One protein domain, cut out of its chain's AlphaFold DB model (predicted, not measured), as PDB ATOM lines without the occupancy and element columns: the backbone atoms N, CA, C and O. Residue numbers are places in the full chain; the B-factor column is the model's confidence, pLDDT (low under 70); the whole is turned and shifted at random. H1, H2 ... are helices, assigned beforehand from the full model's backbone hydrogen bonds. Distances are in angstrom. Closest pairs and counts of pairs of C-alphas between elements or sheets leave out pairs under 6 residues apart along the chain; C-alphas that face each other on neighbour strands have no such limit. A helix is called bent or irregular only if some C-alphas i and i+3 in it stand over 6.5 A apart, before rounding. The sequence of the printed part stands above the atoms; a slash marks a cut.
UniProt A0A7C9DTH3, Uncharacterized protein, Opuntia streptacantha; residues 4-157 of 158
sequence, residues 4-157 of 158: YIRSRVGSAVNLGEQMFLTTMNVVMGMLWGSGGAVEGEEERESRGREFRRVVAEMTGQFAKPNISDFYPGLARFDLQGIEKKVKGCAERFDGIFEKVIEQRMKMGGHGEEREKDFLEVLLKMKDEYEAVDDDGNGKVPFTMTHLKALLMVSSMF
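This is residues 4 to 157 of the 158 residues of an uncharacterized protein of Opuntia streptacantha (UniProt A0A7C9DTH3). What does one see first? It is a flat, loose frame of helices: the longest, H6, runs through it with H3 folded back beside it, while H2 and H7 follow each other end to end and H8 folds back on H7. H9 packs on H6; residues 6 to 12 and 69 to 74 stick out. What is printed? The printed part has 154 residues, with nine named helices, H1 to H9 in order, and no named strand: all helix. The radius of gyration of the C-alphas is 19.8 A, the spans 55 by 54 by 22 A.

Where is the longest helix? H6, residues 82 to 106, runs 36.3 A from (-34.630, 38.108, 124.757). Where are the others? H1 is residues 4 to 7, from (-55.250, 36.253, 153.205); H2 15 to 32, 25.9 A; H3 41 to 62, 31.4 A; H4 67 to 70; H5 72 to 77, irregular, with C-alphas 73 and 76 7.2 A apart; H7 118 to 130, 18.7 A; H8 144 to 151; H9 153 to 156.

What touches H6? H3 touches it, opposite ways at a shallow tilt of 28 degrees, closest at the C-alphas of Val 54 and Cys 89, 5.7 A. H9 touches its residues 87 to 94, closest at Ala 90 and Val 153, C-alphas 5.4 A apart. What lies farther out? H2 and H7 touch only at their ends, the closest C-alphas being Leu 31 and Phe 118, 4.9 A. H7 and H8 form a helical hairpin, closest at C-alphas 122 and 147, 6.4 A. H4 and H5 touch only at the corner, closest at C-alphas 68 and 75, 4.5 A; H1 touches no helix. Are the backbones complete? Every O i to N i+4 pair is within hydrogen-bond range in H2, H3, H6, H7 and H8; H5 has 0 of 2, with 2 of 3 O i to N i+3 pairs.

How large is it? The farthest C-alphas, Gly 10 and Gly 136, are 67.3 A apart, and the printed part has no cut. Which links are long, and where is confidence low? The links H6 to H7 and H7 to H8 are long; 39 residues have pLDDT under 70, among them 33 to 42, 107 to 116 and 130 to 140.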
ATOM      1  N   TYR A   4     -56.375  35.317 153.104       69.75
ATOM      2  CA  TYR A   4     -55.250  36.253 153.205       69.75
ATOM      3  C   TYR A   4     -55.671  37.728 153.331       69.75
ATOM      4  O   TYR A   4     -55.098  38.476 154.117       69.75
ATOM      5  N   ILE A   5     -56.703  38.162 152.599       70.75
ATOM      6  CA  ILE A   5     -57.184  39.554 152.669       70.75
ATOM      7  C   ILE A   5     -57.862  39.805 154.023       70.75
ATOM      8  O   ILE A   5     -57.733  40.878 154.605       70.75
ATOM      9  N   ARG A   6     -58.529  38.781 154.572       71.31
ATOM     10  CA  ARG A   6     -59.172  38.851 155.889       71.31
ATOM     11  C   ARG A   6     -58.162  38.957 157.039       71.31
ATOM     12  O   ARG A   6     -58.464  39.620 158.022       71.31
ATOM     13  N   SER A   7     -56.983  38.342 156.936       78.19
ATOM     14  CA  SER A   7     -55.957  38.418 157.989       78.19
ATOM     15  C   SER A   7     -55.136  39.714 157.974       78.19
ATOM     16  O   SER A   7     -54.371  39.953 158.902       78.19
ATOM     17  N   ARG A   8     -55.293  40.559 156.944       74.38
ATOM     18  CA  ARG A   8     -54.530  41.805 156.737       74.38
ATOM     19  C   ARG A   8     -55.399  43.069 156.773       74.38
ATOM     20  O   ARG A   8     -55.009  44.102 156.230       74.38
ATOM     21  N   VAL A   9     -56.574  43.004 157.401       74.50
ATOM     22  CA  VAL A   9     -57.464  44.167 157.561       74.50
ATOM     23  C   VAL A   9     -56.705  45.300 158.265       74.50
ATOM     24  O   VAL A   9     -56.182  45.113 159.357       74.50
ATOM     25  N   GLY A  10     -56.618  46.464 157.613       77.50
ATOM     26  CA  GLY A  10     -55.899  47.643 158.117       77.50
ATOM     27  C   GLY A  10     -54.434  47.777 157.676       77.50
ATOM     28  O   GLY A  10     -53.797  48.761 158.033       77.50
ATOM     29  N   SER A  11     -53.888  46.839 156.891       81.88
ATOM     30  CA  SER A  11     -52.527  46.917 156.327       81.88
ATOM     31  C   SER A  11     -52.538  47.106 154.808       81.88
ATOM     32  O   SER A  11     -53.456  46.646 154.130       81.88
ATOM     33  N   ALA A  12     -51.494  47.732 154.252       80.38
ATOM     34  CA  ALA A  12     -51.306  47.796 152.804       80.38
ATOM     35  C   ALA A  12     -51.117  46.378 152.227       80.38
ATOM     36  O   ALA A  12     -50.291  45.602 152.714       80.38
ATOM     37  N   VAL A  13     -51.894  46.041 151.195       80.69
ATOM     38  CA  VAL A  13     -51.856  44.743 150.507       80.69
ATOM     39  C   VAL A  13     -51.607  44.969 149.018       80.69
ATOM     40  O   VAL A  13     -52.315  45.748 148.382       80.69
ATOM     41  N   ASN A  14     -50.637  44.252 148.443       81.50
ATOM     42  CA  ASN A  14     -50.428  44.225 146.997       81.50
ATOM     43  C   ASN A  14     -51.475  43.314 146.336       81.50
ATOM     44  O   ASN A  14     -51.316  42.094 146.262       81.50
ATOM     45  N   LEU A  15     -52.578  43.912 145.890       81.06
ATOM     46  CA  LEU A  15     -53.695  43.177 145.307       81.06
ATOM     47  C   LEU A  15     -53.323  42.497 143.978       81.06
ATOM     48  O   LEU A  15     -53.771  41.380 143.733       81.06
ATOM     49  N   GLY A  16     -52.489  43.140 143.151       76.69
ATOM     50  CA  GLY A  16     -52.054  42.593 141.862       76.69
ATOM     51  C   GLY A  16     -51.250  41.308 142.029       76.69
ATOM     52  O   GLY A  16     -51.543  40.302 141.385       76.69
ATOM     53  N   GLU A  17     -50.314  41.305 142.979       72.25
ATOM     54  CA  GLU A  17     -49.577  40.100 143.355       72.25
ATOM     55  C   GLU A  17     -50.533  39.002 143.833       72.25
ATOM     56  O   GLU A  17     -50.495  37.893 143.310       72.25
ATOM     57  N   GLN A  18     -51.455  39.306 144.751       72.50
ATOM     58  CA  GLN A  18     -52.392  38.312 145.293       72.50
ATOM     59  C   GLN A  18     -53.334  37.707 144.243       72.50
ATOM     60  O   GLN A  18     -53.578  36.498 144.266       72.50
ATOM     61  N   MET A  19     -53.852  38.510 143.311       79.00
ATOM     62  CA  MET A  19     -54.660  37.996 142.202       79.00
ATOM     63  C   MET A  19     -53.836  37.099 141.278       79.00
ATOM     64  O   MET A  19     -54.309  36.028 140.892       79.00
ATOM     65  N   PHE A  20     -52.592  37.487 140.979       72.38
ATOM     66  CA  PHE A  20     -51.674  36.669 140.193       72.38
ATOM     67  C   PHE A  20     -51.391  35.329 140.886       72.38
ATOM     68  O   PHE A  20     -51.540  34.278 140.265       72.38
ATOM     69  N   LEU A  21     -51.082  35.337 142.192       68.56
ATOM     70  CA  LEU A  21     -50.856  34.112 142.968       68.56
ATOM     71  C   LEU A  21     -52.084  33.200 142.963       68.56
ATOM     72  O   LEU A  21     -51.950  31.990 142.810       68.56
ATOM     73  N   THR A  22     -53.272  33.782 143.127       74.12
ATOM     74  CA  THR A  22     -54.528  33.030 143.166       74.12
ATOM     75  C   THR A  22     -54.829  32.396 141.810       74.12
ATOM     76  O   THR A  22     -55.128  31.208 141.749       74.12
ATOM     77  N   THR A  23     -54.692  33.161 140.723       77.19
ATOM     78  CA  THR A  23     -54.913  32.675 139.352       77.19
ATOM     79  C   THR A  23     -53.936  31.559 139.012       77.19
ATOM     80  O   THR A  23     -54.344  30.512 138.518       77.19
ATOM     81  N   MET A  24     -52.659  31.738 139.355       71.00
ATOM     82  CA  MET A  24     -51.648  30.697 139.189       71.00
ATOM     83  C   MET A  24     -51.993  29.441 139.985       71.00
ATOM     84  O   MET A  24     -51.961  28.357 139.423       71.00
ATOM     85  N   ASN A  25     -52.386  29.559 141.254       70.75
ATOM     86  CA  ASN A  25     -52.764  28.393 142.055       70.75
ATOM     87  C   ASN A  25     -53.953  27.627 141.451       70.75
ATOM     88  O   ASN A  25     -53.963  26.401 141.505       70.75
ATOM     89  N   VAL A  26     -54.925  28.327 140.859       77.44
ATOM     90  CA  VAL A  26     -56.058  27.698 140.162       77.44
ATOM     91  C   VAL A  26     -55.591  26.969 138.901       77.44
ATOM     92  O   VAL A  26     -55.879  25.786 138.762       77.44
ATOM     93  N   VAL A  27     -54.832  27.631 138.020       75.69
ATOM     94  CA  VAL A  27     -54.311  27.018 136.781       75.69
ATOM     95  C   VAL A  27     -53.455  25.792 137.096       75.69
ATOM     96  O   VAL A  27     -53.626  24.740 136.495       75.69
ATOM     97  N   MET A  28     -52.584  25.894 138.096       72.06
ATOM     98  CA  MET A  28     -51.715  24.802 138.536       72.06
ATOM     99  C   MET A  28     -52.523  23.648 139.132       72.06
ATOM    100  O   MET A  28     -52.278  22.489 138.812       72.06
ATOM    101  N   GLY A  29     -53.531  23.964 139.948       72.62
ATOM    102  CA  GLY A  29     -54.465  22.974 140.477       72.62
ATOM    103  C   GLY A  29     -55.259  22.257 139.382       72.62
ATOM    104  O   GLY A  29     -55.507  21.067 139.512       72.62
ATOM    105  N   MET A  30     -55.609  22.941 138.291       75.25
ATOM    106  CA  MET A  30     -56.283  22.334 137.134       75.25
ATOM    107  C   MET A  30     -55.343  21.472 136.285       75.25
ATOM    108  O   MET A  30     -55.760  20.434 135.775       75.25
ATOM    109  N   LEU A  31     -54.084  21.891 136.120       72.12
ATOM    110  CA  LEU A  31     -53.125  21.210 135.250       72.12
ATOM    111  C   LEU A  31     -52.693  19.842 135.783       72.12
ATOM    112  O   LEU A  31     -52.545  18.911 134.998       72.12
ATOM    113  N   TRP A  32     -52.501  19.708 137.095       70.38
ATOM    114  CA  TRP A  32     -51.970  18.474 137.695       70.38
ATOM    115  C   TRP A  32     -52.647  18.061 139.004       70.38
ATOM    116  O   TRP A  32     -52.130  17.208 139.735       70.38
ATOM    117  N   GLY A  33     -53.805  18.658 139.298       64.31
ATOM    118  CA  GLY A  33     -54.656  18.288 140.421       64.31
ATOM    119  C   GLY A  33     -54.053  18.623 141.786       64.31
ATOM    120  O   GLY A  33     -52.862  18.882 141.962       64.31
ATOM    121  N   SER A  34     -54.878  18.499 142.823       51.72
ATOM    122  CA  SER A  34     -54.407  18.291 144.203       51.72
ATOM    123  C   SER A  34     -53.797  16.888 144.404       51.72
ATOM    124  O   SER A  34     -53.370  16.550 145.510       51.72
ATOM    125  N   GLY A  35     -53.730  16.089 143.329       45.28
ATOM    126  CA  GLY A  35     -53.349  14.678 143.258       45.28
ATOM    127  C   GLY A  35     -51.868  14.358 143.451       45.28
ATOM    128  O   GLY A  35     -51.531  13.188 143.570       45.28
ATOM    129  N   GLY A  36     -50.981  15.344 143.604       43.97
ATOM    130  CA  GLY A  36     -49.605  15.095 144.072       43.97
ATOM    131  C   GLY A  36     -49.517  14.675 145.550       43.97
ATOM    132  O   GLY A  36     -48.598  15.110 146.228       43.97
ATOM    133  N   ALA A  37     -50.520  13.980 146.102       42.47
ATOM    134  CA  ALA A  37     -50.640  13.657 147.533       42.47
ATOM    135  C   ALA A  37     -49.508  12.743 148.051       42.47
ATOM    136  O   ALA A  37     -49.508  12.350 149.212       42.47
ATOM    137  N   VAL A  38     -48.561  12.404 147.174       46.00
ATOM    138  CA  VAL A  38     -47.370  11.597 147.434       46.00
ATOM    139  C   VAL A  38     -46.126  12.470 147.645       46.00
ATOM    140  O   VAL A  38     -45.155  12.007 148.231       46.00
ATOM    141  N   GLU A  39     -46.150  13.736 147.230       54.56
ATOM    142  CA  GLU A  39     -45.061  14.672 147.506       54.56
ATOM    143  C   GLU A  39     -45.290  15.385 148.835       54.56
ATOM    144  O   GLU A  39     -46.401  15.848 149.128       54.56
ATOM    145  N   GLY A  40     -44.221  15.522 149.619       59.41
ATOM    146  CA  GLY A  40     -44.242  16.358 150.814       59.41
ATOM    147  C   GLY A  40     -44.653  17.792 150.464       59.41
ATOM    148  O   GLY A  40     -44.366  18.283 149.369       59.41
ATOM    149  N   GLU A  41     -45.321  18.483 151.394       64.56
ATOM    150  CA  GLU A  41     -45.727  19.889 151.213       64.56
ATOM    151  C   GLU A  41     -44.555  20.767 150.731       64.56
ATOM    152  O   GLU A  41     -44.737  21.622 149.867       64.56
ATOM    153  N   GLU A  42     -43.334  20.476 151.187       69.31
ATOM    154  CA  GLU A  42     -42.110  21.182 150.796       69.31
ATOM    155  C   GLU A  42     -41.756  21.061 149.303       69.31
ATOM    156  O   GLU A  42     -41.370  22.058 148.685       69.31
ATOM    157  N   GLU A  43     -41.897  19.879 148.694       70.25
ATOM    158  CA  GLU A  43     -41.577  19.659 147.273       70.25
ATOM    159  C   GLU A  43     -42.586  20.369 146.369       70.25
ATOM    160  O   GLU A  43     -42.211  21.040 145.400       70.25
ATOM    161  N   ARG A  44     -43.867  20.308 146.747       68.75
ATOM    162  CA  ARG A  44     -44.961  21.021 146.079       68.75
ATOM    163  C   ARG A  44     -44.765  22.528 146.141       68.75
ATOM    164  O   ARG A  44     -44.879  23.212 145.121       68.75
ATOM    165  N   GLU A  45     -44.452  23.056 147.319       72.56
ATOM    166  CA  GLU A  45     -44.166  24.476 147.477       72.56
ATOM    167  C   GLU A  45     -42.919  24.895 146.697       72.56
ATOM    168  O   GLU A  45     -42.917  25.952 146.063       72.56
ATOM    169  N   SER A  46     -41.864  24.077 146.712       78.94
ATOM    170  CA  SER A  46     -40.629  24.335 145.970       78.94
ATOM    171  C   SER A  46     -40.888  24.430 144.469       78.94
ATOM    172  O   SER A  46     -40.545  25.441 143.849       78.94
ATOM    173  N   ARG A  47     -41.604  23.454 143.902       76.69
ATOM    174  CA  ARG A  47     -42.002  23.464 142.491       76.69
ATOM    175  C   ARG A  47     -42.916  24.643 142.164       76.69
ATOM    176  O   ARG A  47     -42.728  25.296 141.142       76.69
ATOM    177  N   GLY A  48     -43.869  24.967 143.038       75.62
ATOM    178  CA  GLY A  48     -44.733  26.139 142.876       75.62
ATOM    179  C   GLY A  48     -43.950  27.458 142.857       75.62
ATOM    180  O   GLY A  48     -44.236  28.339 142.041       75.62
ATOM    181  N   ARG A  49     -42.925  27.595 143.711       79.81
ATOM    182  CA  ARG A  49     -42.011  28.751 143.710       79.81
ATOM    183  C   ARG A  49     -41.181  28.816 142.430       79.81
ATOM    184  O   ARG A  49     -41.051  29.898 141.857       79.81
ATOM    185  N   GLU A  50     -40.640  27.686 141.984       82.44
ATOM    186  CA  GLU A  50     -39.862  27.598 140.745       82.44
ATOM    187  C   GLU A  50     -40.714  27.984 139.530       82.44
ATOM    188  O   GLU A  50     -40.339  28.880 138.775       82.44
ATOM    189  N   PHE A  51     -41.911  27.414 139.409       80.50
ATOM    190  CA  PHE A  51     -42.857  27.746 138.348       80.50
ATOM    191  C   PHE A  51     -43.213  29.233 138.344       80.50
ATOM    192  O   PHE A  51     -43.122  29.897 137.312       80.50
ATOM    193  N   ARG A  52     -43.552  29.800 139.512       78.69
ATOM    194  CA  ARG A  52     -43.853  31.233 139.639       78.69
ATOM    195  C   ARG A  52     -42.687  32.096 139.163       78.69
ATOM    196  O   ARG A  52     -42.914  33.105 138.498       78.69
ATOM    197  N   ARG A  53     -41.455  31.714 139.504       85.56
ATOM    198  CA  ARG A  53     -40.247  32.420 139.066       85.56
ATOM    199  C   ARG A  53     -40.108  32.385 137.546       85.56
ATOM    200  O   ARG A  53     -39.859  33.432 136.956       85.56
ATOM    201  N   VAL A  54     -40.304  31.222 136.925       85.81
ATOM    202  CA  VAL A  54     -40.216  31.057 135.466       85.81
ATOM    203  C   VAL A  54     -41.296  31.871 134.747       85.81
ATOM    204  O   VAL A  54     -40.973  32.622 133.831       85.81
ATOM    205  N   VAL A  55     -42.555  31.814 135.199       81.19
ATOM    206  CA  VAL A  55     -43.658  32.591 134.600       81.19
ATOM    207  C   VAL A  55     -43.428  34.095 134.739       81.19
ATOM    208  O   VAL A  55     -43.667  34.847 133.793       81.19
ATOM    209  N   ALA A  56     -42.936  34.557 135.892       83.88
ATOM    210  CA  ALA A  56     -42.601  35.966 136.086       83.88
ATOM    211  C   ALA A  56     -41.460  36.417 135.156       83.88
ATOM    212  O   ALA A  56     -41.530  37.500 134.574       83.88
ATOM    213  N   GLU A  57     -40.433  35.580 134.975       86.50
ATOM    214  CA  GLU A  57     -39.311  35.854 134.073       86.50
ATOM    215  C   GLU A  57     -39.762  35.912 132.604       86.50
ATOM    216  O   GLU A  57     -39.403  36.864 131.908       86.50
ATOM    217  N   MET A  58     -40.616  34.973 132.167       83.31
ATOM    218  CA  MET A  58     -41.238  34.977 130.834       83.31
ATOM    219  C   MET A  58     -42.099  36.220 130.611       83.31
ATOM    220  O   MET A  58     -41.909  36.930 129.627       83.31
ATOM    221  N   THR A  59     -43.004  36.527 131.545       82.19
ATOM    222  CA  THR A  59     -43.879  37.711 131.465       82.19
ATOM    223  C   THR A  59     -43.047  38.990 131.344       82.19
ATOM    224  O   THR A  59     -43.359  39.873 130.548       82.19
ATOM    225  N   GLY A  60     -41.938  39.067 132.084       84.69
ATOM    226  CA  GLY A  60     -40.998  40.178 132.006       84.69
ATOM    227  C   GLY A  60     -40.238  40.279 130.679       84.69
ATOM    228  O   GLY A  60     -39.783  41.372 130.353       84.69
ATOM    229  N   GLN A  61     -40.079  39.191 129.916       83.81
ATOM    230  CA  GLN A  61     -39.552  39.267 128.547       83.81
ATOM    231  C   GLN A  61     -40.644  39.664 127.549       83.81
ATOM    232  O   GLN A  61     -40.403  40.560 126.751       83.81
ATOM    233  N   PHE A  62     -41.848  39.085 127.633       79.88
ATOM    234  CA  PHE A  62     -42.960  39.408 126.726       79.88
ATOM    235  C   PHE A  62     -43.443  40.857 126.842       79.88
ATOM    236  O   PHE A  62     -43.903  41.439 125.865       79.88
ATOM    237  N   ALA A  63     -43.320  41.463 128.023       83.19
ATOM    238  CA  ALA A  63     -43.658  42.868 128.225       83.19
ATOM    239  C   ALA A  63     -42.621  43.846 127.641       83.19
ATOM    240  O   ALA A  63     -42.868  45.053 127.621       83.19
ATOM    241  N   LYS A  64     -41.446  43.372 127.203       83.12
ATOM    242  CA  LYS A  64     -40.399  44.236 126.648       83.12
ATOM    243  C   LYS A  64     -40.552  44.342 125.132       83.12
ATOM    244  O   LYS A  64     -40.627  43.313 124.470       83.12
ATOM    245  N   PRO A  65     -40.509  45.558 124.559       81.75
ATOM    246  CA  PRO A  65     -40.419  45.706 123.114       81.75
ATOM    247  C   PRO A  65     -39.101  45.092 122.622       81.75
ATOM    248  O   PRO A  65     -38.028  45.418 123.144       81.75
ATOM    249  N   ASN A  66     -39.190  44.207 121.633       85.25
ATOM    250  CA  ASN A  66     -38.045  43.531 121.042       85.25
ATOM    251  C   ASN A  66     -37.625  44.233 119.742       85.25
ATOM    252  O   ASN A  66     -38.398  44.351 118.796       85.25
ATOM    253  N   ILE A  67     -36.387  44.715 119.691       86.75
ATOM    254  CA  ILE A  67     -35.810  45.470 118.576       86.75
ATOM    255  C   ILE A  67     -35.795  44.626 117.299       86.75
ATOM    256  O   ILE A  67     -35.989  45.180 116.217       86.75
ATOM    257  N   SER A  68     -35.605  43.304 117.401       86.31
ATOM    258  CA  SER A  68     -35.618  42.425 116.226       86.31
ATOM    259  C   SER A  68     -36.973  42.377 115.530       86.31
ATOM    260  O   SER A  68     -37.012  42.167 114.321       86.31
ATOM    261  N   ASP A  69     -38.062  42.624 116.261       85.88
ATOM    262  CA  ASP A  69     -39.421  42.613 115.708       85.88
ATOM    263  C   ASP A  69     -39.660  43.849 114.826       85.88
ATOM    264  O   ASP A  69     -40.447  43.807 113.883       85.88
ATOM    265  N   PHE A  70     -38.934  44.943 115.090       87.88
ATOM    266  CA  PHE A  70     -38.961  46.165 114.281       87.88
ATOM    267  C   PHE A  70     -37.886  46.174 113.185       87.88
ATOM    268  O   PHE A  70     -38.079  46.787 112.136       87.88
ATOM    269  N   TYR A  71     -36.756  45.499 113.416       90.19
ATOM    270  CA  TYR A  71     -35.611  45.452 112.505       90.19
ATOM    271  C   TYR A  71     -35.142  44.003 112.291       90.19
ATOM    272  O   TYR A  71     -34.157  43.577 112.903       90.19
ATOM    273  N   PRO A  72     -35.776  43.247 111.371       84.62
ATOM    274  CA  PRO A  72     -35.507  41.818 111.184       84.62
ATOM    275  C   PRO A  72     -34.045  41.479 110.859       84.62
ATOM    276  O   PRO A  72     -33.545  40.429 111.250       84.62
ATOM    277  N   GLY A  73     -33.308  42.389 110.208       89.38
ATOM    278  CA  GLY A  73     -31.877  42.207 109.925       89.38
ATOM    279  C   GLY A  73     -30.993  42.101 111.176       89.38
ATOM    280  O   GLY A  73     -29.873  41.594 111.093       89.38
ATOM    281  N   LEU A  74     -31.493  42.543 112.335       85.81
ATOM    282  CA  LEU A  74     -30.802  42.463 113.622       85.81
ATOM    283  C   LEU A  74     -31.188  41.225 114.446       85.81
ATOM    284  O   LEU A  74     -30.558  40.980 115.475       85.81
ATOM    285  N   ALA A  75     -32.169  40.428 114.000       84.50
ATOM    286  CA  ALA A  75     -32.687  39.279 114.747       84.50
ATOM    287  C   ALA A  75     -31.588  38.282 115.136       84.50
ATOM    288  O   ALA A  75     -31.477  37.904 116.296       84.50
ATOM    289  N   ARG A  76     -30.680  37.970 114.204       86.69
ATOM    290  CA  ARG A  76     -29.569  37.022 114.413       86.69
ATOM    291  C   ARG A  76     -28.600  37.380 115.546       86.69
ATOM    292  O   ARG A  76     -27.754  36.559 115.887       86.69
ATOM    293  N   PHE A  77     -28.621  38.622 116.028       87.75
ATOM    294  CA  PHE A  77     -27.694  39.086 117.059       87.75
ATOM    295  C   PHE A  77     -28.278  38.993 118.468       87.75
ATOM    296  O   PHE A  77     -27.506  39.126 119.413       87.75
ATOM    297  N   ASP A  78     -29.598  38.801 118.609       87.50
ATOM    298  CA  ASP A  78     -30.305  38.804 119.897       87.50
ATOM    299  C   ASP A  78     -29.827  39.955 120.810       87.50
ATOM    300  O   ASP A  78     -29.358  39.755 121.931       87.50
ATOM    301  N   LEU A  79     -29.881  41.196 120.303       87.06
ATOM    302  CA  LEU A  79     -29.248  42.366 120.939       87.06
ATOM    303  C   LEU A  79     -29.729  42.630 122.376       87.06
ATOM    304  O   LEU A  79     -29.011  43.230 123.174       87.06
ATOM    305  N   GLN A  80     -30.943  42.191 122.715       89.75
ATOM    306  CA  GLN A  80     -31.524  42.321 124.058       89.75
ATOM    307  C   GLN A  80     -31.406  41.035 124.893       89.75
ATOM    308  O   GLN A  80     -31.779  41.012 126.080       89.75
ATOM    309  N   GLY A  81     -30.876  39.964 124.304       88.69
ATOM    310  CA  GLY A  81     -30.807  38.643 124.909       88.69
ATOM    311  C   GLY A  81     -32.188  38.041 125.175       88.69
ATOM    312  O   GLY A  81     -32.314  37.270 126.125       88.69
ATOM    313  N   ILE A  82     -33.240  38.505 124.489       86.56
ATOM    314  CA  ILE A  82     -34.630  38.108 124.757       86.56
ATOM    315  C   ILE A  82     -34.816  36.657 124.341       86.56
ATOM    316  O   ILE A  82     -35.306  35.873 125.150       86.56
ATOM    317  N   GLU A  83     -34.354  36.284 123.148       85.50
ATOM    318  CA  GLU A  83     -34.461  34.915 122.641       85.50
ATOM    319  C   GLU A  83     -33.746  33.940 123.584       85.50
ATOM    320  O   GLU A  83     -34.339  32.972 124.066       85.50
ATOM    321  N   LYS A  84     -32.508  34.263 123.978       88.75
ATOM    322  CA  LYS A  84     -31.744  33.450 124.930       88.75
ATOM    323  C   LYS A  84     -32.429  33.316 126.295       88.75
ATOM    324  O   LYS A  84     -32.392  32.242 126.897       88.75
ATOM    325  N   LYS A  85     -33.032  34.390 126.814       89.50
ATOM    326  CA  LYS A  85     -33.742  34.365 128.108       89.50
ATOM    327  C   LYS A  85     -35.020  33.544 128.024       89.50
ATOM    328  O   LYS A  85     -35.253  32.720 128.900       89.50
ATOM    329  N   VAL A  86     -35.816  33.739 126.973       85.56
ATOM    330  CA  VAL A  86     -37.050  32.982 126.743       85.56
ATOM    331  C   VAL A  86     -36.738  31.495 126.594       85.56
ATOM    332  O   VAL A  86     -37.403  30.683 127.233       85.56
ATOM    333  N   LYS A  87     -35.667  31.138 125.874       87.00
ATOM    334  CA  LYS A  87     -35.186  29.756 125.784       87.00
ATOM    335  C   LYS A  87     -34.815  29.174 127.151       87.00
ATOM    336  O   LYS A  87     -35.281  28.097 127.500       87.00
ATOM    337  N   GLY A  88     -34.051  29.905 127.966       88.81
ATOM    338  CA  GLY A  88     -33.717  29.461 129.325       88.81
ATOM    339  C   GLY A  88     -34.944  29.314 130.237       88.81
ATOM    340  O   GLY A  88     -34.987  28.425 131.087       88.81
ATOM    341  N   CYS A  89     -35.967  30.157 130.062       86.69
ATOM    342  CA  CYS A  89     -37.248  29.980 130.741       86.69
ATOM    343  C   CYS A  89     -37.987  28.729 130.249       86.69
ATOM    344  O   CYS A  89     -38.518  27.997 131.079       86.69
ATOM    345  N   ALA A  90     -38.014  28.482 128.936       83.69
ATOM    346  CA  ALA A  90     -38.651  27.313 128.336       83.69
ATOM    347  C   ALA A  90     -38.013  26.010 128.836       83.69
ATOM    348  O   ALA A  90     -38.726  25.143 129.321       83.69
ATOM    349  N   GLU A  91     -36.681  25.920 128.861       88.44
ATOM    350  CA  GLU A  91     -35.954  24.749 129.380       88.44
ATOM    351  C   GLU A  91     -36.312  24.438 130.845       88.44
ATOM    352  O   GLU A  91     -36.518  23.282 131.220       88.44
ATOM    353  N   ARG A  92     -36.430  25.471 131.692       87.69
ATOM    354  CA  ARG A  92     -36.865  25.300 133.089       87.69
ATOM    355  C   ARG A  92     -38.328  24.880 133.185       87.69
ATOM    356  O   ARG A  92     -38.663  24.043 134.018       87.69
ATOM    357  N   PHE A  93     -39.192  25.466 132.359       83.94
ATOM    358  CA  PHE A  93     -40.611  25.129 132.311       83.94
ATOM    359  C   PHE A  93     -40.810  23.663 131.906       83.94
ATOM    360  O   PHE A  93     -41.507  22.925 132.598       83.94
ATOM    361  N   ASP A  94     -40.111  23.216 130.866       84.19
ATOM    362  CA  ASP A  94     -40.143  21.835 130.385       84.19
ATOM    363  C   ASP A  94     -39.650  20.858 131.463       84.19
ATOM    364  O   ASP A  94     -40.287  19.836 131.710       84.19
ATOM    365  N   GLY A  95     -38.581  21.205 132.191       86.12
ATOM    366  CA  GLY A  95     -38.085  20.399 133.313       86.12
ATOM    367  C   GLY A  95     -39.077  20.263 134.478       86.12
ATOM    368  O   GLY A  95     -39.088  19.236 135.160       86.12
ATOM    369  N   ILE A  96     -39.931  21.267 134.708       82.00
ATOM    370  CA  ILE A  96     -41.029  21.175 135.683       82.00
ATOM    371  C   ILE A  96     -42.087  20.185 135.184       82.00
ATOM    372  O   ILE A  96     -42.506  19.314 135.948       82.00
ATOM    373  N   PHE A  97     -42.502  20.293 133.918       80.00
ATOM    374  CA  PHE A  97     -43.527  19.420 133.341       80.00
ATOM    375  C   PHE A  97     -43.074  17.967 133.224       80.00
ATOM    376  O   PHE A  97     -43.858  17.075 133.542       80.00
ATOM    377  N   GLU A  98     -41.819  17.712 132.851       84.56
ATOM    378  CA  GLU A  98     -41.280  16.350 132.773       84.56
ATOM    379  C   GLU A  98     -41.392  15.638 134.128       84.56
ATOM    380  O   GLU A  98     -41.932  14.537 134.206       84.56
ATOM    381  N   LYS A  99     -40.997  16.308 135.222       81.50
ATOM    382  CA  LYS A  99     -41.116  15.758 136.583       81.50
ATOM    383  C   LYS A  99     -42.563  15.424 136.946       81.50
ATOM    384  O   LYS A  99     -42.819  14.376 137.533       81.50
ATOM    385  N   VAL A 100     -43.505  16.301 136.595       78.25
ATOM    386  CA  VAL A 100     -44.934  16.098 136.881       78.25
ATOM    387  C   VAL A 100     -45.491  14.915 136.081       78.25
ATOM    388  O   VAL A 100     -46.198  14.077 136.645       78.25
ATOM    389  N   ILE A 101     -45.146  14.805 134.795       79.31
ATOM    390  CA  ILE A 101     -45.550  13.685 133.930       79.31
ATOM    391  C   ILE A 101     -44.978  12.365 134.464       79.31
ATOM    392  O   ILE A 101     -45.724  11.399 134.635       79.31
ATOM    393  N   GLU A 102     -43.682  12.320 134.785       81.31
ATOM    394  CA  GLU A 102     -43.028  11.130 135.337       81.31
ATOM    395  C   GLU A 102     -43.662  10.670 136.653       81.31
ATOM    396  O   GLU A 102     -43.885   9.475 136.856       81.31
ATOM    397  N   GLN A 103     -43.955  11.607 137.558       75.62
ATOM    398  CA  GLN A 103     -44.618  11.290 138.820       75.62
ATOM    399  C   GLN A 103     -45.998  10.688 138.588       75.62
ATOM    400  O   GLN A 103     -46.333   9.677 139.206       75.62
ATOM    401  N   ARG A 104     -46.781  11.259 137.666       73.44
ATOM    402  CA  ARG A 104     -48.123  10.753 137.365       73.44
ATOM    403  C   ARG A 104     -48.084   9.356 136.755       73.44
ATOM    404  O   ARG A 104     -48.870   8.504 137.160       73.44
ATOM    405  N   MET A 105     -47.129   9.097 135.864       74.06
ATOM    406  CA  MET A 105     -46.902   7.764 135.299       74.06
ATOM    407  C   MET A 105     -46.541   6.732 136.375       74.06
ATOM    408  O   MET A 105     -47.070   5.624 136.371       74.06
ATOM    409  N   LYS A 106     -45.679   7.097 137.335       72.38
ATOM    410  CA  LYS A 106     -45.267   6.211 138.441       72.38
ATOM    411  C   LYS A 106     -46.392   5.908 139.428       72.38
ATOM    412  O   LYS A 106     -46.381   4.849 140.046       72.38
ATOM    413  N   MET A 107     -47.349   6.820 139.592       65.81
ATOM    414  CA  MET A 107     -48.462   6.649 140.529       65.81
ATOM    415  C   MET A 107     -49.516   5.632 140.067       65.81
ATOM    416  O   MET A 107     -50.378   5.297 140.874       65.81
ATOM    417  N   GLY A 108     -49.430   5.111 138.836       57.06
ATOM    418  CA  GLY A 108     -50.355   4.108 138.311       57.06
ATOM    419  C   GLY A 108     -51.770   4.670 138.178       57.06
ATOM    420  O   GLY A 108     -52.552   4.682 139.128       57.06
ATOM    421  N   GLY A 109     -52.118   5.170 136.995       58.50
ATOM    422  CA  GLY A 109     -53.473   5.644 136.737       58.50
ATOM    423  C   GLY A 109     -54.469   4.485 136.753       58.50
ATOM    424  O   GLY A 109     -54.237   3.500 136.063       58.50
ATOM    425  N   HIS A 110     -55.545   4.630 137.531       53.53
ATOM    426  CA  HIS A 110     -56.945   4.226 137.275       53.53
ATOM    427  C   HIS A 110     -57.665   3.962 138.609       53.53
ATOM    428  O   HIS A 110     -57.991   2.836 138.968       53.53
ATOM    429  N   GLY A 111     -57.927   5.031 139.363       50.62
ATOM    430  CA  GLY A 111     -59.053   5.038 140.292       50.62
ATOM    431  C   GLY A 111     -60.235   5.665 139.567       50.62
ATOM    432  O   GLY A 111     -60.202   6.868 139.324       50.62
ATOM    433  N   GLU A 112     -61.247   4.877 139.200       53.62
ATOM    434  CA  GLU A 112     -62.418   5.326 138.419       53.62
ATOM    435  C   GLU A 112     -63.223   6.469 139.078       53.62
ATOM    436  O   GLU A 112     -64.034   7.107 138.412       53.62
ATOM    437  N   GLU A 113     -62.960   6.785 140.351       54.00
ATOM    438  CA  GLU A 113     -63.721   7.754 141.154       54.00
ATOM    439  C   GLU A 113     -63.002   9.085 141.468       54.00
ATOM    440  O   GLU A 113     -63.534   9.894 142.229       54.00
ATOM    441  N   ARG A 114     -61.800   9.360 140.933       58.41
ATOM    442  CA  ARG A 114     -61.107  10.643 141.204       58.41
ATOM    443  C   ARG A 114     -61.467  11.737 140.193       58.41
ATOM    444  O   ARG A 114     -61.666  11.471 139.010       58.41
ATOM    445  N   GLU A 115     -61.529  12.982 140.675       59.78
ATOM    446  CA  GLU A 115     -61.651  14.181 139.838       59.78
ATOM    447  C   GLU A 115     -60.436  14.268 138.904       59.78
ATOM    448  O   GLU A 115     -59.300  14.372 139.371       59.78
ATOM    449  N   LYS A 116     -60.686  14.172 137.593       66.50
ATOM    450  CA  LYS A 116     -59.637  14.130 136.571       66.50
ATOM    451  C   LYS A 116     -59.036  15.511 136.376       66.50
ATOM    452  O   LYS A 116     -59.751  16.443 136.007       66.50
ATOM    453  N   ASP A 117     -57.730  15.632 136.574       77.12
ATOM    454  CA  ASP A 117     -57.002  16.835 136.169       77.12
ATOM    455  C   ASP A 117     -56.635  16.806 134.680       77.12
ATOM    456  O   ASP A 117     -56.779  15.794 133.990       77.12
ATOM    457  N   PHE A 118     -56.217  17.958 134.151       81.19
ATOM    458  CA  PHE A 118     -55.946  18.116 132.724       81.19
ATOM    459  C   PHE A 118     -54.895  17.119 132.220       81.19
ATOM    460  O   PHE A 118     -55.064  16.539 131.147       81.19
ATOM    461  N   LEU A 119     -53.838  16.872 133.002       81.56
ATOM    462  CA  LEU A 119     -52.816  15.895 132.646       81.56
ATOM    463  C   LEU A 119     -53.377  14.467 132.604       81.56
ATOM    464  O   LEU A 119     -53.055  13.730 131.676       81.56
ATOM    465  N   GLU A 120     -54.243  14.074 133.540       79.12
ATOM    466  CA  GLU A 120     -54.922  12.772 133.476       79.12
ATOM    467  C   GLU A 120     -55.801  12.614 132.237       79.12
ATOM    468  O   GLU A 120     -55.837  11.534 131.647       79.12
ATOM    469  N   VAL A 121     -56.485  13.679 131.812       82.25
ATOM    470  CA  VAL A 121     -57.256  13.662 130.562       82.25
ATOM    471  C   VAL A 121     -56.332  13.410 129.369       82.25
ATOM    472  O   VAL A 121     -56.620  12.527 128.563       82.25
ATOM    473  N   LEU A 122     -55.203  14.122 129.278       84.38
ATOM    474  CA  LEU A 122     -54.242  13.937 128.186       84.38
ATOM    475  C   LEU A 122     -53.612  12.536 128.193       84.38
ATOM    476  O   LEU A 122     -53.452  11.929 127.135       84.38
ATOM    477  N   LEU A 123     -53.281  12.001 129.368       81.50
ATOM    478  CA  LEU A 123     -52.727  10.652 129.507       81.50
ATOM    479  C   LEU A 123     -53.735   9.577 129.088       81.50
ATOM    480  O   LEU A 123     -53.382   8.688 128.317       81.50
ATOM    481  N   LYS A 124     -55.001   9.709 129.503       80.81
ATOM    482  CA  LYS A 124     -56.083   8.808 129.090       80.81
ATOM    483  C   LYS A 124     -56.307   8.841 127.582       80.81
ATOM    484  O   LYS A 124     -56.468   7.791 126.975       80.81
ATOM    485  N   MET A 125     -56.275  10.025 126.966       80.75
ATOM    486  CA  MET A 125     -56.363  10.144 125.506       80.75
ATOM    487  C   MET A 125     -55.191   9.440 124.815       80.75
ATOM    488  O   MET A 125     -55.400   8.780 123.804       80.75
ATOM    489  N   LYS A 126     -53.970   9.531 125.356       83.06
ATOM    490  CA  LYS A 126     -52.814   8.803 124.809       83.06
ATOM    491  C   LYS A 126     -53.019   7.290 124.886       83.06
ATOM    492  O   LYS A 126     -52.849   6.616 123.877       83.06
ATOM    493  N   ASP A 127     -53.436   6.776 126.041       79.31
ATOM    494  CA  ASP A 127     -53.683   5.340 126.222       79.31
ATOM    495  C   ASP A 127     -54.827   4.831 125.320       79.31
ATOM    496  O   ASP A 127     -54.723   3.763 124.724       79.31
ATOM    497  N   GLU A 128     -55.903   5.611 125.166       76.31
ATOM    498  CA  GLU A 128     -57.033   5.274 124.288       76.31
ATOM    499  C   GLU A 128     -56.649   5.244 122.806       76.31
ATOM    500  O   GLU A 128     -57.154   4.400 122.074       76.31
ATOM    501  N   TYR A 129     -55.774   6.141 122.344       72.44
ATOM    502  CA  TYR A 129     -55.332   6.151 120.947       72.44
ATOM    503  C   TYR A 129     -54.287   5.064 120.662       72.44
ATOM    504  O   TYR A 129     -54.367   4.450 119.605       72.44
ATOM    505  N   GLU A 130     -53.377   4.770 121.598       66.44
ATOM    506  CA  GLU A 130     -52.428   3.647 121.468       66.44
ATOM    507  C   GLU A 130     -53.147   2.283 121.428       66.44
ATOM    508  O   GLU A 130     -52.677   1.353 120.776       66.44
ATOM    509  N   ALA A 131     -54.309   2.152 122.078       61.38
ATOM    510  CA  ALA A 131     -55.114   0.927 122.058       61.38
ATOM    511  C   ALA A 131     -55.946   0.730 120.770       61.38
ATOM    512  O   ALA A 131     -56.464  -0.362 120.546       61.38
ATOM    513  N   VAL A 132     -56.102   1.767 119.936       58.94
ATOM    514  CA  VAL A 132     -56.960   1.764 118.730       58.94
ATOM    515  C   VAL A 132     -56.171   1.464 117.441       58.94
ATOM    516  O   VAL A 132     -56.770   1.258 116.386       58.94
ATOM    517  N   ASP A 133     -54.841   1.360 117.517       54.56
ATOM    518  CA  ASP A 133     -53.958   1.142 116.361       54.56
ATOM    519  C   ASP A 133     -54.068  -0.260 115.699       54.56
ATOM    520  O   ASP A 133     -53.426  -0.491 114.675       54.56
ATOM    521  N   ASP A 134     -54.913  -1.181 116.192       55.56
ATOM    522  CA  ASP A 134     -55.124  -2.514 115.578       55.56
ATOM    523  C   ASP A 134     -56.234  -2.552 114.495       55.56
ATOM    524  O   ASP A 134     -56.320  -3.509 113.730       55.56
ATOM    525  N   ASP A 135     -57.066  -1.505 114.356       53.88
ATOM    526  CA  ASP A 135     -58.278  -1.541 113.501       53.88
ATOM    527  C   ASP A 135     -58.181  -0.770 112.160       53.88
ATOM    528  O   ASP A 135     -59.179  -0.554 111.468       53.88
ATOM    529  N   GLY A 136     -56.989  -0.327 111.742       54.53
ATOM    530  CA  GLY A 136     -56.768   0.219 110.388       54.53
ATOM    531  C   GLY A 136     -57.527   1.515 110.039       54.53
ATOM    532  O   GLY A 136     -57.560   1.926 108.876       54.53
ATOM    533  N   ASN A 137     -58.129   2.190 111.019       56.38
ATOM    534  CA  ASN A 137     -58.789   3.476 110.822       56.38
ATOM    535  C   ASN A 137     -57.747   4.597 110.932       56.38
ATOM    536  O   ASN A 137     -57.178   4.790 112.000       56.38
ATOM    537  N   GLY A 138     -57.501   5.332 109.843       55.66
ATOM    538  CA  GLY A 138     -56.453   6.357 109.699       55.66
ATOM    539  C   GLY A 138     -56.602   7.618 110.567       55.66
ATOM    540  O   GLY A 138     -56.514   8.735 110.057       55.66
ATOM    541  N   LYS A 139     -56.843   7.464 111.869       62.62
ATOM    542  CA  LYS A 139     -56.792   8.538 112.860       62.62
ATOM    543  C   LYS A 139     -55.330   8.818 113.203       62.62
ATOM    544  O   LYS A 139     -54.542   7.899 113.381       62.62
ATOM    545  N   VAL A 140     -54.965  10.095 113.292       69.12
ATOM    546  CA  VAL A 140     -53.619  10.493 113.725       69.12
ATOM    547  C   VAL A 140     -53.423  10.028 115.178       69.12
ATOM    548  O   VAL A 140     -54.249  10.394 116.019       69.12
ATOM    549  N   PRO A 141     -52.377   9.242 115.497       72.94
ATOM    550  CA  PRO A 141     -52.176   8.714 116.844       72.94
ATOM    551  C   PRO A 141     -51.851   9.846 117.820       72.94
ATOM    552  O   PRO A 141     -51.005  10.696 117.538       72.94
ATOM    553  N   PHE A 142     -52.496   9.880 118.987       81.31
ATOM    554  CA  PHE A 142     -52.156  10.828 120.050       81.31
ATOM    555  C   PHE A 142     -51.057  10.231 120.936       81.31
ATOM    556  O   PHE A 142     -51.328   9.465 121.851       81.31
ATOM    557  N   THR A 143     -49.796  10.553 120.640       84.75
ATOM    558  CA  THR A 143     -48.628   9.971 121.314       84.75
ATOM    559  C   THR A 143     -48.116  10.857 122.448       84.75
ATOM    560  O   THR A 143     -48.510  12.019 122.595       84.75
ATOM    561  N   MET A 144     -47.146  10.342 123.212       82.31
ATOM    562  CA  MET A 144     -46.405  11.135 124.199       82.31
ATOM    563  C   MET A 144     -45.820  12.423 123.596       82.31
ATOM    564  O   MET A 144     -45.804  13.458 124.254       82.31
ATOM    565  N   THR A 145     -45.390  12.400 122.333       85.31
ATOM    566  CA  THR A 145     -44.878  13.591 121.642       85.31
ATOM    567  C   THR A 145     -45.954  14.663 121.486       85.31
ATOM    568  O   THR A 145     -45.676  15.835 121.728       85.31
ATOM    569  N   HIS A 146     -47.188  14.283 121.142       83.38
ATOM    570  CA  HIS A 146     -48.308  15.224 121.025       83.38
ATOM    571  C   HIS A 146     -48.715  15.798 122.385       83.38
ATOM    572  O   HIS A 146     -48.936  17.001 122.501       83.38
ATOM    573  N   LEU A 147     -48.730  14.965 123.431       86.50
ATOM    574  CA  LEU A 147     -48.955  15.416 124.805       86.50
ATOM    575  C   LEU A 147     -47.894  16.436 125.233       86.50
ATOM    576  O   LEU A 147     -48.231  17.514 125.723       86.50
ATOM    577  N   LYS A 148     -46.612  16.124 125.012       82.44
ATOM    578  CA  LYS A 148     -45.501  17.025 125.337       82.44
ATOM    579  C   LYS A 148     -45.571  18.316 124.528       82.44
ATOM    580  O   LYS A 148     -45.386  19.375 125.108       82.44
ATOM    581  N   ALA A 149     -45.921  18.269 123.245       82.88
ATOM    582  CA  ALA A 149     -46.072  19.467 122.419       82.88
ATOM    583  C   ALA A 149     -47.167  20.426 122.929       82.88
ATOM    584  O   ALA A 149     -47.020  21.636 122.810       82.88
ATOM    585  N   LEU A 150     -48.244  19.906 123.531       82.25
ATOM    586  CA  LEU A 150     -49.303  20.737 124.119       82.25
ATOM    587  C   LEU A 150     -48.907  21.386 125.455       82.25
ATOM    588  O   LEU A 150     -49.496  22.397 125.833       82.25
ATOM    589  N   LEU A 151     -47.952  20.800 126.181       77.50
ATOM    590  CA  LEU A 151     -47.556  21.246 127.522       77.50
ATOM    591  C   LEU A 151     -46.220  22.000 127.549       77.50
ATOM    592  O   LEU A 151     -46.014  22.846 128.418       77.50
ATOM    593  N   MET A 152     -45.311  21.681 126.630       77.12
ATOM    594  CA  MET A 152     -43.924  22.144 126.622       77.12
ATOM    595  C   MET A 152     -43.705  23.250 125.603       77.12
ATOM    596  O   MET A 152     -44.163  23.182 124.461       77.12
ATOM    597  N   VAL A 153     -42.922  24.247 126.008       65.00
ATOM    598  CA  VAL A 153     -42.696  25.464 125.220       65.00
ATOM    599  C   VAL A 153     -41.544  25.279 124.221       65.00
ATOM    600  O   VAL A 153     -41.479  25.991 123.223       65.00
ATOM    601  N   SER A 154     -40.678  24.274 124.412       55.94
ATOM    602  CA  SER A 154     -39.624  23.884 123.453       55.94
ATOM    603  C   SER A 154     -40.150  23.597 122.040       55.94
ATOM    604  O   SER A 154     -39.467  23.874 121.055       55.94
ATOM    605  N   SER A 155     -41.399  23.138 121.913       50.69
ATOM    606  CA  SER A 155     -42.035  22.899 120.613       50.69
ATOM    607  C   SER A 155     -42.276  24.177 119.786       50.69
ATOM    608  O   SER A 155     -42.493  24.079 118.581       50.69
ATOM    609  N   MET A 156     -42.203  25.368 120.398       50.78
ATOM    610  CA  MET A 156     -42.456  26.659 119.743       50.78
ATOM    611  C   MET A 156     -41.192  27.416 119.299       50.78
ATOM    612  O   MET A 156     -41.326  28.442 118.636       50.78
ATOM    613  N   PHE A 157     -39.983  26.956 119.650       46.81
ATOM    614  CA  PHE A 157     -38.732  27.714 119.445       46.81
ATOM    615  C   PHE A 157     -37.690  27.006 118.555       46.81
ATOM    616  O   PHE A 157     -36.488  27.201 118.754       46.81
TER     617      PHE A 157